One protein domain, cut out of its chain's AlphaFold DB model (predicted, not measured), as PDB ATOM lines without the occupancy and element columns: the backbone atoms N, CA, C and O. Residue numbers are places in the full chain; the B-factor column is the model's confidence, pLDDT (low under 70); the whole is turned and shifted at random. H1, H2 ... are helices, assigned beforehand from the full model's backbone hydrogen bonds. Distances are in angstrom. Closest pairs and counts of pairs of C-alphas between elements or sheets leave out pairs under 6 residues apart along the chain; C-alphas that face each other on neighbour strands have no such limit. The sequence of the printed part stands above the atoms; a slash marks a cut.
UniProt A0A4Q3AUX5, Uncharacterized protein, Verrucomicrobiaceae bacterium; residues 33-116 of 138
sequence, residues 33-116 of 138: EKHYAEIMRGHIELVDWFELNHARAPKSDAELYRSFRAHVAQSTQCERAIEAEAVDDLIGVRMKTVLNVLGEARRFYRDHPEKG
ATOM      1  N   GLU A  33     464.714 409.702 372.552       75.62
ATOM      2  CA  GLU A  33     465.817 409.280 371.681       75.62
ATOM      3  C   GLU A  33     466.215 407.819 371.922       75.62
ATOM      4  O   GLU A  33     466.271 407.033 370.981       75.62
ATOM      5  N   LYS A  34     466.356 407.420 373.194       74.38
ATOM      6  CA  LYS A  34     466.608 406.026 373.585       74.38
ATOM      7  C   LYS A  34     465.573 405.062 372.995       74.38
ATOM      8  O   LYS A  34     465.937 404.003 372.499       74.38
ATOM      9  N   HIS A  35     464.293 405.442 373.002       76.25
ATOM     10  CA  HIS A  35     463.243 404.623 372.401       76.25
ATOM     11  C   HIS A  35     463.460 404.453 370.891       76.25
ATOM     12  O   HIS A  35     463.387 403.334 370.396       76.25
ATOM     13  N   TYR A  36     463.769 405.526 370.160       78.88
ATOM     14  CA  TYR A  36     464.041 405.433 368.723       78.88
ATOM     15  C   TYR A  36     465.321 404.651 368.400       78.88
ATOM     16  O   TYR A  36     465.335 403.927 367.404       78.88
ATOM     17  N   ALA A  37     466.347 404.719 369.252       74.62
ATOM     18  CA  ALA A  37     467.581 403.948 369.086       74.62
ATOM     19  C   ALA A  37     467.295 402.449 369.165       74.62
ATOM     20  O   ALA A  37     467.739 401.670 368.322       74.62
ATOM     21  N   GLU A  38     466.484 402.049 370.144       74.00
ATOM     22  CA  GLU A  38     466.054 400.663 370.294       74.00
ATOM     23  C   GLU A  38     465.197 400.199 369.098       74.00
ATOM     24  O   GLU A  38     465.379 399.072 368.636       74.00
ATOM     25  N   ILE A  39     464.331 401.064 368.535       77.12
ATOM     26  CA  ILE A  39     463.535 400.737 367.332       77.12
ATOM     27  C   ILE A  39     464.476 400.437 366.162       77.12
ATOM     28  O   ILE A  39     464.289 399.448 365.453       77.12
ATOM     29  N   MET A  40     465.482 401.292 365.954       80.88
ATOM     30  CA  MET A  40     466.439 401.144 364.859       80.88
ATOM     31  C   MET A  40     467.318 399.904 365.037       80.88
ATOM     32  O   MET A  40     467.539 399.183 364.068       80.88
ATOM     33  N   ARG A  41     467.757 399.605 366.265       77.25
ATOM     34  CA  ARG A  41     468.523 398.387 366.569       77.25
ATOM     35  C   ARG A  41     467.717 397.123 366.272       77.25
ATOM     36  O   ARG A  41     468.195 396.261 365.546       77.25
ATOM     37  N   GLY A  42     466.471 397.055 366.747       77.19
ATOM     38  CA  GLY A  42     465.593 395.914 366.472       77.19
ATOM     39  C   GLY A  42     465.250 395.761 364.985       77.19
ATOM     40  O   GLY A  42     465.056 394.646 364.507       77.19
ATOM     41  N   HIS A  43     465.192 396.865 364.229       82.44
ATOM     42  CA  HIS A  43     465.021 396.813 362.773       82.44
ATOM     43  C   HIS A  43     466.239 396.198 362.074       82.44
ATOM     44  O   HIS A  43     466.041 395.337 361.222       82.44
ATOM     45  N   ILE A  44     467.465 396.566 362.464       83.06
ATOM     46  CA  ILE A  44     468.692 395.964 361.913       83.06
ATOM     47  C   ILE A  44     468.759 394.472 362.213       83.06
ATOM     48  O   ILE A  44     468.916 393.684 361.289       83.06
ATOM     49  N   GLU A  45     468.540 394.069 363.466       81.06
ATOM     50  CA  GLU A  45     468.537 392.647 363.836       81.06
ATOM     51  C   GLU A  45     467.521 391.844 363.011       81.06
ATOM     52  O   GLU A  45     467.754 390.686 362.658       81.06
ATOM     53  N   LEU A  46     466.385 392.463 362.673       79.88
ATOM     54  CA  LEU A  46     465.376 391.829 361.840       79.88
ATOM     55  C   LEU A  46     465.827 391.696 360.382       79.88
ATOM     56  O   LEU A  46     465.545 390.671 359.759       79.88
ATOM     57  N   VAL A  47     466.510 392.708 359.843       84.38
ATOM     58  CA  VAL A  47     467.127 392.649 358.510       84.38
ATOM     59  C   VAL A  47     468.169 391.536 358.468       84.38
ATOM     60  O   VAL A  47     468.068 390.671 357.600       84.38
ATOM     61  N   ASP A  48     469.076 391.485 359.444       84.06
ATOM     62  CA  ASP A  48     470.116 390.455 359.539       84.06
ATOM     63  C   ASP A  48     469.502 389.050 359.602       84.06
ATOM     64  O   ASP A  48     469.906 388.132 358.884       84.06
ATOM     65  N   TRP A  49     468.455 388.883 360.417       85.50
ATOM     66  CA  TRP A  49     467.688 387.642 360.479       85.50
ATOM     67  C   TRP A  49     467.076 387.274 359.120       85.50
ATOM     68  O   TRP A  49     467.148 386.113 358.706       85.50
ATOM     69  N   PHE A  50     466.469 388.228 358.416       86.81
ATOM     70  CA  PHE A  50     465.845 387.971 357.120       86.81
ATOM     71  C   PHE A  50     466.880 387.552 356.080       86.81
ATOM     72  O   PHE A  50     466.661 386.579 355.359       86.81
ATOM     73  N   GLU A  51     468.007 388.257 356.022       88.69
ATOM     74  CA  GLU A  51     469.096 387.958 355.096       88.69
ATOM     75  C   GLU A  51     469.670 386.565 355.343       88.69
ATOM     76  O   GLU A  51     469.847 385.803 354.391       88.69
ATOM     77  N   LEU A  52     469.840 386.184 356.611       87.88
ATOM     78  CA  LEU A  52     470.287 384.846 356.991       87.88
ATOM     79  C   LEU A  52     469.298 383.748 356.561       87.88
ATOM     80  O   LEU A  52     469.721 382.687 356.107       87.88
ATOM     81  N   ASN A  53     467.986 383.981 356.689       86.50
ATOM     82  CA  ASN A  53     466.961 382.968 356.396       86.50
ATOM     83  C   ASN A  53     466.568 382.887 354.916       86.50
ATOM     84  O   ASN A  53     466.139 381.833 354.447       86.50
ATOM     85  N   HIS A  54     466.678 383.990 354.178       86.94
ATOM     86  CA  HIS A  54     466.247 384.076 352.783       86.94
ATOM     87  C   HIS A  54     467.408 384.195 351.787       86.94
ATOM     88  O   HIS A  54     467.150 384.198 350.583       86.94
ATOM     89  N   ALA A  55     468.656 384.292 352.264       91.62
ATOM     90  CA  ALA A  55     469.867 384.496 351.460       91.62
ATOM     91  C   ALA A  55     469.774 385.707 350.508       91.62
ATOM     92  O   ALA A  55     470.317 385.698 349.403       91.62
ATOM     93  N   ARG A  56     469.036 386.745 350.922       92.62
ATOM     94  CA  ARG A  56     468.865 388.005 350.187       92.62
ATOM     95  C   ARG A  56     468.365 389.120 351.100       92.62
ATOM     96  O   ARG A  56     467.652 388.846 352.062       92.62
ATOM     97  N   ALA A  57     468.603 390.363 350.692       86.94
ATOM     98  CA  ALA A  57     468.016 391.540 351.327       86.94
ATOM     99  C   ALA A  57     466.473 391.584 351.189       86.94
ATOM    100  O   ALA A  57     465.909 391.119 350.177       86.94
ATOM    101  N   PRO A  58     465.758 392.156 352.179       87.06
ATOM    102  CA  PRO A  58     464.333 392.445 352.062       87.06
ATOM    103  C   PRO A  58     464.090 393.570 351.045       87.06
ATOM    104  O   PRO A  58     464.807 394.564 350.996       87.06
ATOM    105  N   LYS A  59     463.031 393.451 350.241       90.12
ATOM    106  CA  LYS A  59     462.617 394.468 349.255       90.12
ATOM    107  C   LYS A  59     461.899 395.647 349.909       90.12
ATOM    108  O   LYS A  59     461.768 396.704 349.303       90.12
ATOM    109  N   SER A  60     461.338 395.436 351.100       87.50
ATOM    110  CA  SER A  60     460.610 396.453 351.860       87.50
ATOM    111  C   SER A  60     460.472 396.065 353.331       87.50
ATOM    112  O   SER A  60     460.463 394.877 353.662       87.50
ATOM    113  N   ASP A  61     460.234 397.053 354.198       83.12
ATOM    114  CA  ASP A  61     459.897 396.808 355.608       83.12
ATOM    115  C   ASP A  61     458.635 395.939 355.739       83.12
ATOM    116  O   ASP A  61     458.545 395.067 356.596       83.12
ATOM    117  N   ALA A  62     457.647 396.127 354.859       82.75
ATOM    118  CA  ALA A  62     456.428 395.325 354.882       82.75
ATOM    119  C   ALA A  62     456.698 393.838 354.596       82.75
ATOM    120  O   ALA A  62     456.071 392.977 355.207       82.75
ATOM    121  N   GLU A  63     457.618 393.528 353.678       85.44
ATOM    122  CA  GLU A  63     458.056 392.150 353.430       85.44
ATOM    123  C   GLU A  63     458.773 391.582 354.655       85.44
ATOM    124  O   GLU A  63     458.421 390.498 355.116       85.44
ATOM    125  N   LEU A  64     459.706 392.354 355.211       84.50
ATOM    126  CA  LEU A  64     460.471 391.997 356.398       84.50
ATOM    127  C   LEU A  64     459.554 391.582 357.562       84.50
ATOM    128  O   LEU A  64     459.667 390.477 358.095       84.50
ATOM    129  N   TYR A  65     458.575 392.427 357.898       80.88
ATOM    130  CA  TYR A  65     457.632 392.160 358.988       80.88
ATOM    131  C   TYR A  65     456.655 391.019 358.686       80.88
ATOM    132  O   TYR A  65     456.277 390.289 359.602       80.88
ATOM    133  N   ARG A  66     456.243 390.823 357.425       82.62
ATOM    134  CA  ARG A  66     455.392 389.679 357.048       82.62
ATOM    135  C   ARG A  66     456.137 388.357 357.173       82.62
ATOM    136  O   ARG A  66     455.570 387.414 357.719       82.62
ATOM    137  N   SER A  67     457.387 388.298 356.714       83.50
ATOM    138  CA  SER A  67     458.233 387.111 356.881       83.50
ATOM    139  C   SER A  67     458.462 386.805 358.355       83.50
ATOM    140  O   SER A  67     458.289 385.662 358.769       83.50
ATOM    141  N   PHE A  68     458.761 387.822 359.168       80.44
ATOM    142  CA  PHE A  68     458.909 387.644 360.611       80.44
ATOM    143  C   PHE A  68     457.631 387.122 361.268       80.44
ATOM    144  O   PHE A  68     457.665 386.154 362.022       80.44
ATOM    145  N   ARG A  69     456.478 387.711 360.934       76.06
ATOM    146  CA  ARG A  69     455.177 387.259 361.439       76.06
ATOM    147  C   ARG A  69     454.898 385.802 361.068       76.06
ATOM    148  O   ARG A  69     454.419 385.048 361.911       76.06
ATOM    149  N   ALA A  70     455.199 385.405 359.832       76.75
ATOM    150  CA  ALA A  70     455.042 384.024 359.389       76.75
ATOM    151  C   ALA A  70     455.977 383.074 360.154       76.75
ATOM    152  O   ALA A  70     455.541 382.005 360.572       76.75
ATOM    153  N   HIS A  71     457.226 383.484 360.394       77.56
ATOM    154  CA  HIS A  71     458.177 382.718 361.196       77.56
ATOM    155  C   HIS A  71     457.693 382.526 362.639       77.56
ATOM    156  O   HIS A  71     457.699 381.401 363.131       77.56
ATOM    157  N   VAL A  72     457.205 383.589 363.292       71.19
ATOM    158  CA  VAL A  72     456.643 383.503 364.649       71.19
ATOM    159  C   VAL A  72     455.469 382.525 364.679       71.19
ATOM    160  O   VAL A  72     455.494 381.599 365.483       71.19
ATOM    161  N   ALA A  73     454.510 382.660 363.757       67.50
ATOM    162  CA  ALA A  73     453.348 381.770 363.674       67.50
ATOM    163  C   ALA A  73     453.736 380.293 363.473       67.50
ATOM    164  O   ALA A  73     453.132 379.402 364.065       67.50
ATOM    165  N   GLN A  74     454.765 380.027 362.661       67.38
ATOM    166  CA  GLN A  74     455.291 378.674 362.460       67.38
ATOM    167  C   GLN A  74     456.001 378.142 363.709       67.38
ATOM    168  O   GLN A  74     455.853 376.970 364.050       67.38
ATOM    169  N   SER A  75     456.762 378.991 364.403       64.56
ATOM    170  CA  SER A  75     457.524 378.597 365.592       64.56
ATOM    171  C   SER A  75     456.642 378.280 366.803       64.56
ATOM    172  O   SER A  75     457.052 377.516 367.673       64.56
ATOM    173  N   THR A  76     455.425 378.829 366.854       58.97
ATOM    174  CA  THR A  76     454.498 378.664 367.981       58.97
ATOM    175  C   THR A  76     453.548 377.472 367.844       58.97
ATOM    176  O   THR A  76     452.653 377.345 368.670       58.97
ATOM    177  N   GLN A  77     453.738 376.590 366.848       55.03
ATOM    178  CA  GLN A  77     452.858 375.432 366.583       55.03
ATOM    179  C   GLN A  77     451.367 375.814 366.534       55.03
ATOM    180  O   GLN A  77     450.507 375.116 367.064       55.03
ATOM    181  N   CYS A  78     451.065 376.944 365.898       51.38
ATOM    182  CA  CYS A  78     449.701 377.404 365.691       51.38
ATOM    183  C   CYS A  78     449.012 376.518 364.628       51.38
ATOM    184  O   CYS A  78     449.299 376.605 363.427       51.38
ATOM    185  N   GLU A  79     448.183 375.574 365.086       44.91
ATOM    186  CA  GLU A  79     447.404 374.665 364.249       44.91
ATOM    187  C   GLU A  79     446.075 375.315 363.822       44.91
ATOM    188  O   GLU A  79     445.072 375.259 364.528       44.91
ATOM    189  N   ARG A  80     446.048 375.773 362.562       43.56
ATOM    190  CA  ARG A  80     444.868 376.103 361.731       43.56
ATOM    191  C   ARG A  80     444.203 377.463 361.988       43.56
ATOM    192  O   ARG A  80     443.527 377.659 362.983       43.56
ATOM    193  N   ALA A  81     444.231 378.292 360.933       43.34
ATOM    194  CA  ALA A  81     443.241 379.244 360.369       43.34
ATOM    195  C   ALA A  81     442.384 380.184 361.263       43.34
ATOM    196  O   ALA A  81     441.967 381.228 360.769       43.34
ATOM    197  N   ILE A  82     442.153 379.895 362.542       45.75
ATOM    198  CA  ILE A  82     441.544 380.782 363.551       45.75
ATOM    199  C   ILE A  82     442.580 381.808 364.071       45.75
ATOM    200  O   ILE A  82     442.263 382.758 364.779       45.75
ATOM    201  N   GLU A  83     443.843 381.682 363.664       51.72
ATOM    202  CA  GLU A  83     444.981 382.235 364.399       51.72
ATOM    203  C   GLU A  83     445.603 383.500 363.794       51.72
ATOM    204  O   GLU A  83     446.649 383.939 364.255       51.72
ATOM    205  N   ALA A  84     445.002 384.138 362.785       48.62
ATOM    206  CA  ALA A  84     445.529 385.424 362.310       48.62
ATOM    207  C   ALA A  84     445.423 386.503 363.405       48.62
ATOM    208  O   ALA A  84     446.408 387.200 363.660       48.62
ATOM    209  N   GLU A  85     444.270 386.581 364.082       48.56
ATOM    210  CA  GLU A  85     444.082 387.417 365.275       48.56
ATOM    211  C   GLU A  85     444.939 386.923 366.441       48.56
ATOM    212  O   GLU A  85     445.602 387.738 367.068       48.56
ATOM    213  N   ALA A  86     445.036 385.608 366.670       53.97
ATOM    214  CA  ALA A  86     445.870 385.061 367.741       53.97
ATOM    215  C   ALA A  86     447.359 385.391 367.553       53.97
ATOM    216  O   ALA A  86     448.027 385.728 368.522       53.97
ATOM    217  N   VAL A  87     447.881 385.361 366.322       52.81
ATOM    218  CA  VAL A  87     449.253 385.772 365.983       52.81
ATOM    219  C   VAL A  87     449.422 387.289 366.114       52.81
ATOM    220  O   VAL A  87     450.463 387.736 366.587       52.81
ATOM    221  N   ASP A  88     448.418 388.090 365.737       54.25
ATOM    222  CA  ASP A  88     448.442 389.543 365.974       54.25
ATOM    223  C   ASP A  88     448.405 389.877 367.481       54.25
ATOM    224  O   ASP A  88     449.112 390.789 367.913       54.25
ATOM    225  N   ASP A  89     447.679 389.105 368.289       53.53
ATOM    226  CA  ASP A  89     447.640 389.201 369.753       53.53
ATOM    227  C   ASP A  89     448.917 388.658 370.415       53.53
ATOM    228  O   ASP A  89     449.337 389.155 371.464       53.53
ATOM    229  N   LEU A  90     449.568 387.660 369.808       50.84
ATOM    230  CA  LEU A  90     450.839 387.101 370.274       50.84
ATOM    231  C   LEU A  90     451.999 388.072 370.030       50.84
ATOM    232  O   LEU A  90     452.867 388.236 370.886       50.84
ATOM    233  N   ILE A  91     451.988 388.726 368.865       55.09
ATOM    234  CA  ILE A  91     452.941 389.775 368.487       55.09
ATOM    235  C   ILE A  91     452.595 391.096 369.197       55.09
ATOM    236  O   ILE A  91     453.467 391.935 369.404       55.09
ATOM    237  N   GLY A  92     451.337 391.289 369.607       53.38
ATOM    238  CA  GLY A  92     450.871 392.396 370.448       53.38
ATOM    239  C   GLY A  92     450.846 393.770 369.768       53.38
ATOM    240  O   GLY A  92     450.368 394.742 370.362       53.38
ATOM    241  N   VAL A  93     451.339 393.891 368.529       61.53
ATOM    242  CA  VAL A  93     451.453 395.164 367.804       61.53
ATOM    243  C   VAL A  93     451.112 394.981 366.329       61.53
ATOM    244  O   VAL A  93     451.752 394.227 365.599       61.53
ATOM    245  N   ARG A  94     450.131 395.756 365.850       68.12
ATOM    246  CA  ARG A  94     449.754 395.784 364.430       68.12
ATOM    247  C   ARG A  94     450.930 396.251 363.568       68.12
ATOM    248  O   ARG A  94     451.530 397.284 363.861       68.12
ATOM    249  N   MET A  95     451.160 395.595 362.427       69.50
ATOM    250  CA  MET A  95     452.201 395.963 361.445       69.50
ATOM    251  C   MET A  95     452.185 397.460 361.082       69.50
ATOM    252  O   MET A  95     453.232 398.092 360.995       69.50
ATOM    253  N   LYS A  96     450.994 398.062 360.936       71.81
ATOM    254  CA  LYS A  96     450.842 399.508 360.683       71.81
ATOM    255  C   LYS A  96     451.488 400.366 361.777       71.81
ATOM    256  O   LYS A  96     452.112 401.374 361.470       71.81
ATOM    257  N   THR A  97     451.340 399.976 363.040       73.81
ATOM    258  CA  THR A  97     451.946 400.680 364.174       73.81
ATOM    259  C   THR A  97     453.462 400.586 364.106       73.81
ATOM    260  O   THR A  97     454.124 401.609 364.223       73.81
ATOM    261  N   VAL A  98     454.003 399.395 363.835       71.81
ATOM    262  CA  VAL A  98     455.453 399.185 363.716       71.81
ATOM    263  C   VAL A  98     456.048 400.055 362.607       71.81
ATOM    264  O   VAL A  98     456.992 400.800 362.852       71.81
ATOM    265  N   LEU A  99     455.438 400.047 361.418       77.75
ATOM    266  CA  LEU A  99     455.873 400.877 360.291       77.75
ATOM    267  C   LEU A  99     455.793 402.379 360.601       77.75
ATOM    268  O   LEU A  99     456.684 403.135 360.220       77.75
ATOM    269  N   ASN A 100     454.754 402.818 361.319       79.88
ATOM    270  CA  ASN A 100     454.626 404.213 361.733       79.88
ATOM    271  C   ASN A 100     455.741 404.624 362.702       79.88
ATOM    272  O   ASN A 100     456.357 405.668 362.490       79.88
ATOM    273  N   VAL A 101     456.018 403.818 363.736       78.94
ATOM    274  CA  VAL A 101     457.057 404.156 364.720       78.94
ATOM    275  C   VAL A 101     458.453 404.076 364.103       78.94
ATOM    276  O   VAL A 101     459.271 404.954 364.355       78.94
ATOM    277  N   LEU A 102     458.705 403.113 363.215       81.44
ATOM    278  CA  LEU A 102     459.938 403.061 362.426       81.44
ATOM    279  C   LEU A 102     460.101 404.310 361.549       81.44
ATOM    280  O   LEU A 102     461.178 404.897 361.486       81.44
ATOM    281  N   GLY A 103     459.019 404.762 360.909       80.75
ATOM    282  CA  GLY A 103     459.010 406.008 360.150       80.75
ATOM    283  C   GLY A 103     459.299 407.237 361.017       80.75
ATOM    284  O   GLY A 103     459.995 408.146 360.575       80.75
ATOM    285  N   GLU A 104     458.796 407.281 362.250       84.06
ATOM    286  CA  GLU A 104     459.125 408.339 363.211       84.06
ATOM    287  C   GLU A 104     460.581 408.283 363.679       84.06
ATOM    288  O   GLU A 104     461.234 409.320 363.676       84.06
ATOM    289  N   ALA A 105     461.115 407.098 363.986       81.56
ATOM    290  CA  ALA A 105     462.516 406.919 364.362       81.56
ATOM    291  C   ALA A 105     463.466 407.370 363.239       81.56
ATOM    292  O   ALA A 105     464.396 408.136 363.472       81.56
ATOM    293  N   ARG A 106     463.185 406.974 361.990       84.81
ATOM    294  CA  ARG A 106     463.958 407.419 360.817       84.81
ATOM    295  C   ARG A 106     463.888 408.930 360.615       84.81
ATOM    296  O   ARG A 106     464.896 409.539 360.279       84.81
ATOM    297  N   ARG A 107     462.709 409.537 360.803       85.44
ATOM    298  CA  ARG A 107     462.559 410.999 360.738       85.44
ATOM    299  C   ARG A 107     463.371 411.684 361.831       85.44
ATOM    300  O   ARG A 107     464.109 412.599 361.508       85.44
ATOM    301  N   PHE A 108     463.299 411.190 363.066       84.88
ATOM    302  CA  PHE A 108     464.062 411.730 364.188       84.88
ATOM    303  C   PHE A 108     465.563 411.777 363.882       84.88
ATOM    304  O   PHE A 108     466.151 412.844 363.966       84.88
ATOM    305  N   TYR A 109     466.168 410.673 363.439       83.94
ATOM    306  CA  TYR A 109     467.609 410.645 363.145       83.94
ATOM    307  C   TYR A 109     468.015 411.369 361.864       83.94
ATOM    308  O   TYR A 109     469.158 411.787 361.729       83.94
ATOM    309  N   ARG A 110     467.094 411.531 360.911       84.56
ATOM    310  CA  ARG A 110     467.332 412.389 359.748       84.56
ATOM    311  C   ARG A 110     467.337 413.867 360.143       84.56
ATOM    312  O   ARG A 110     468.128 414.628 359.600       84.56
ATOM    313  N   ASP A 111     466.442 414.258 361.045       83.69
ATOM    314  CA  ASP A 111     466.296 415.641 361.502       83.69
ATOM    315  C   ASP A 111     467.340 415.991 362.595       83.69
ATOM    316  O   ASP A 111     467.642 417.165 362.791       83.69
ATOM    317  N   HIS A 112     467.928 414.974 363.241       81.50
ATOM    318  CA  HIS A 112     468.996 415.052 364.250       81.50
ATOM    319  C   HIS A 112     470.194 414.144 363.890       81.50
ATOM    320  O   HIS A 112     470.407 413.115 364.546       81.50
ATOM    321  N   PRO A 113     470.966 414.456 362.830       78.69
ATOM    322  CA  PRO A 113     472.094 413.628 362.395       78.69
ATOM    323  C   PRO A 113     473.206 413.505 363.449       78.69
ATOM    324  O   PRO A 113     473.901 412.491 363.481       78.69
ATOM    325  N   GLU A 114     473.346 414.490 364.341       77.44
ATOM    326  CA  GLU A 114     474.273 414.485 365.479       77.44
ATOM    327  C   GLU A 114     473.968 413.378 366.500       77.44
ATOM    328  O   GLU A 114     474.837 412.970 367.263       77.44
ATOM    329  N   LYS A 115     472.742 412.850 366.478       69.06
ATOM    330  CA  LYS A 115     472.245 411.828 367.403       69.06
ATOM    331  C   LYS A 115     472.216 410.434 366.797       69.06
ATOM    332  O   LYS A 115     471.483 409.587 367.290       69.06
ATOM    333  N   GLY A 116     472.915 410.207 365.684       63.00
ATOM    334  CA  GLY A 116     472.811 408.983 364.886       63.00
ATOM    335  C   GLY A 116     472.688 407.692 365.724       63.00
ATOM    336  O   GLY A 116     473.388 407.517 366.722       63.00
TER     337      GLY A 116
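This is residues 33 to 116 of the 138 residues of an uncharacterized protein of Verrucomicrobiaceae bacterium (UniProt A0A4Q3AUX5). H1 and H4 make a V, and H2 sits in its open side, touching both; H3 covers the far end of H2. H4 and H3 follow one another along the longest axis. The 84 printed residues hold four named helices, H1 to H4, and no named strand: all helix, elongated at 48 by 28 by 18 A, and only just loose, close to compact, with radius of gyration of the C-alphas 14.5 A.

H1, residues 33 to 54, spans 31.5 A from C-alpha 33 at (465.817, 409.280, 371.681). H2 is residues 61 to 75, 20.9 A; H3, 83 to 91, 11.7 A; H4, 95 to 111, 24.2 A, ending at C-alpha 111 (466.296, 415.641, 361.502).

H1, with residues 36 to 40 alone, touches H4 at a steep tilt of 61 degrees, opposite ways; closest C-alphas Tyr 36 and Ala 105, 4.9 A. The hub, H2, touches H1 (Leu 64 to Phe 50, closest C-alphas, 6.8 A), H4 and H3. H1 and H3 are apart. In each helix every O i to N i+4 pair is within hydrogen-bond range.

The printed part has no cut and no long link. pLDDT is under 70 at residues 73 to 95 and 115 to 116.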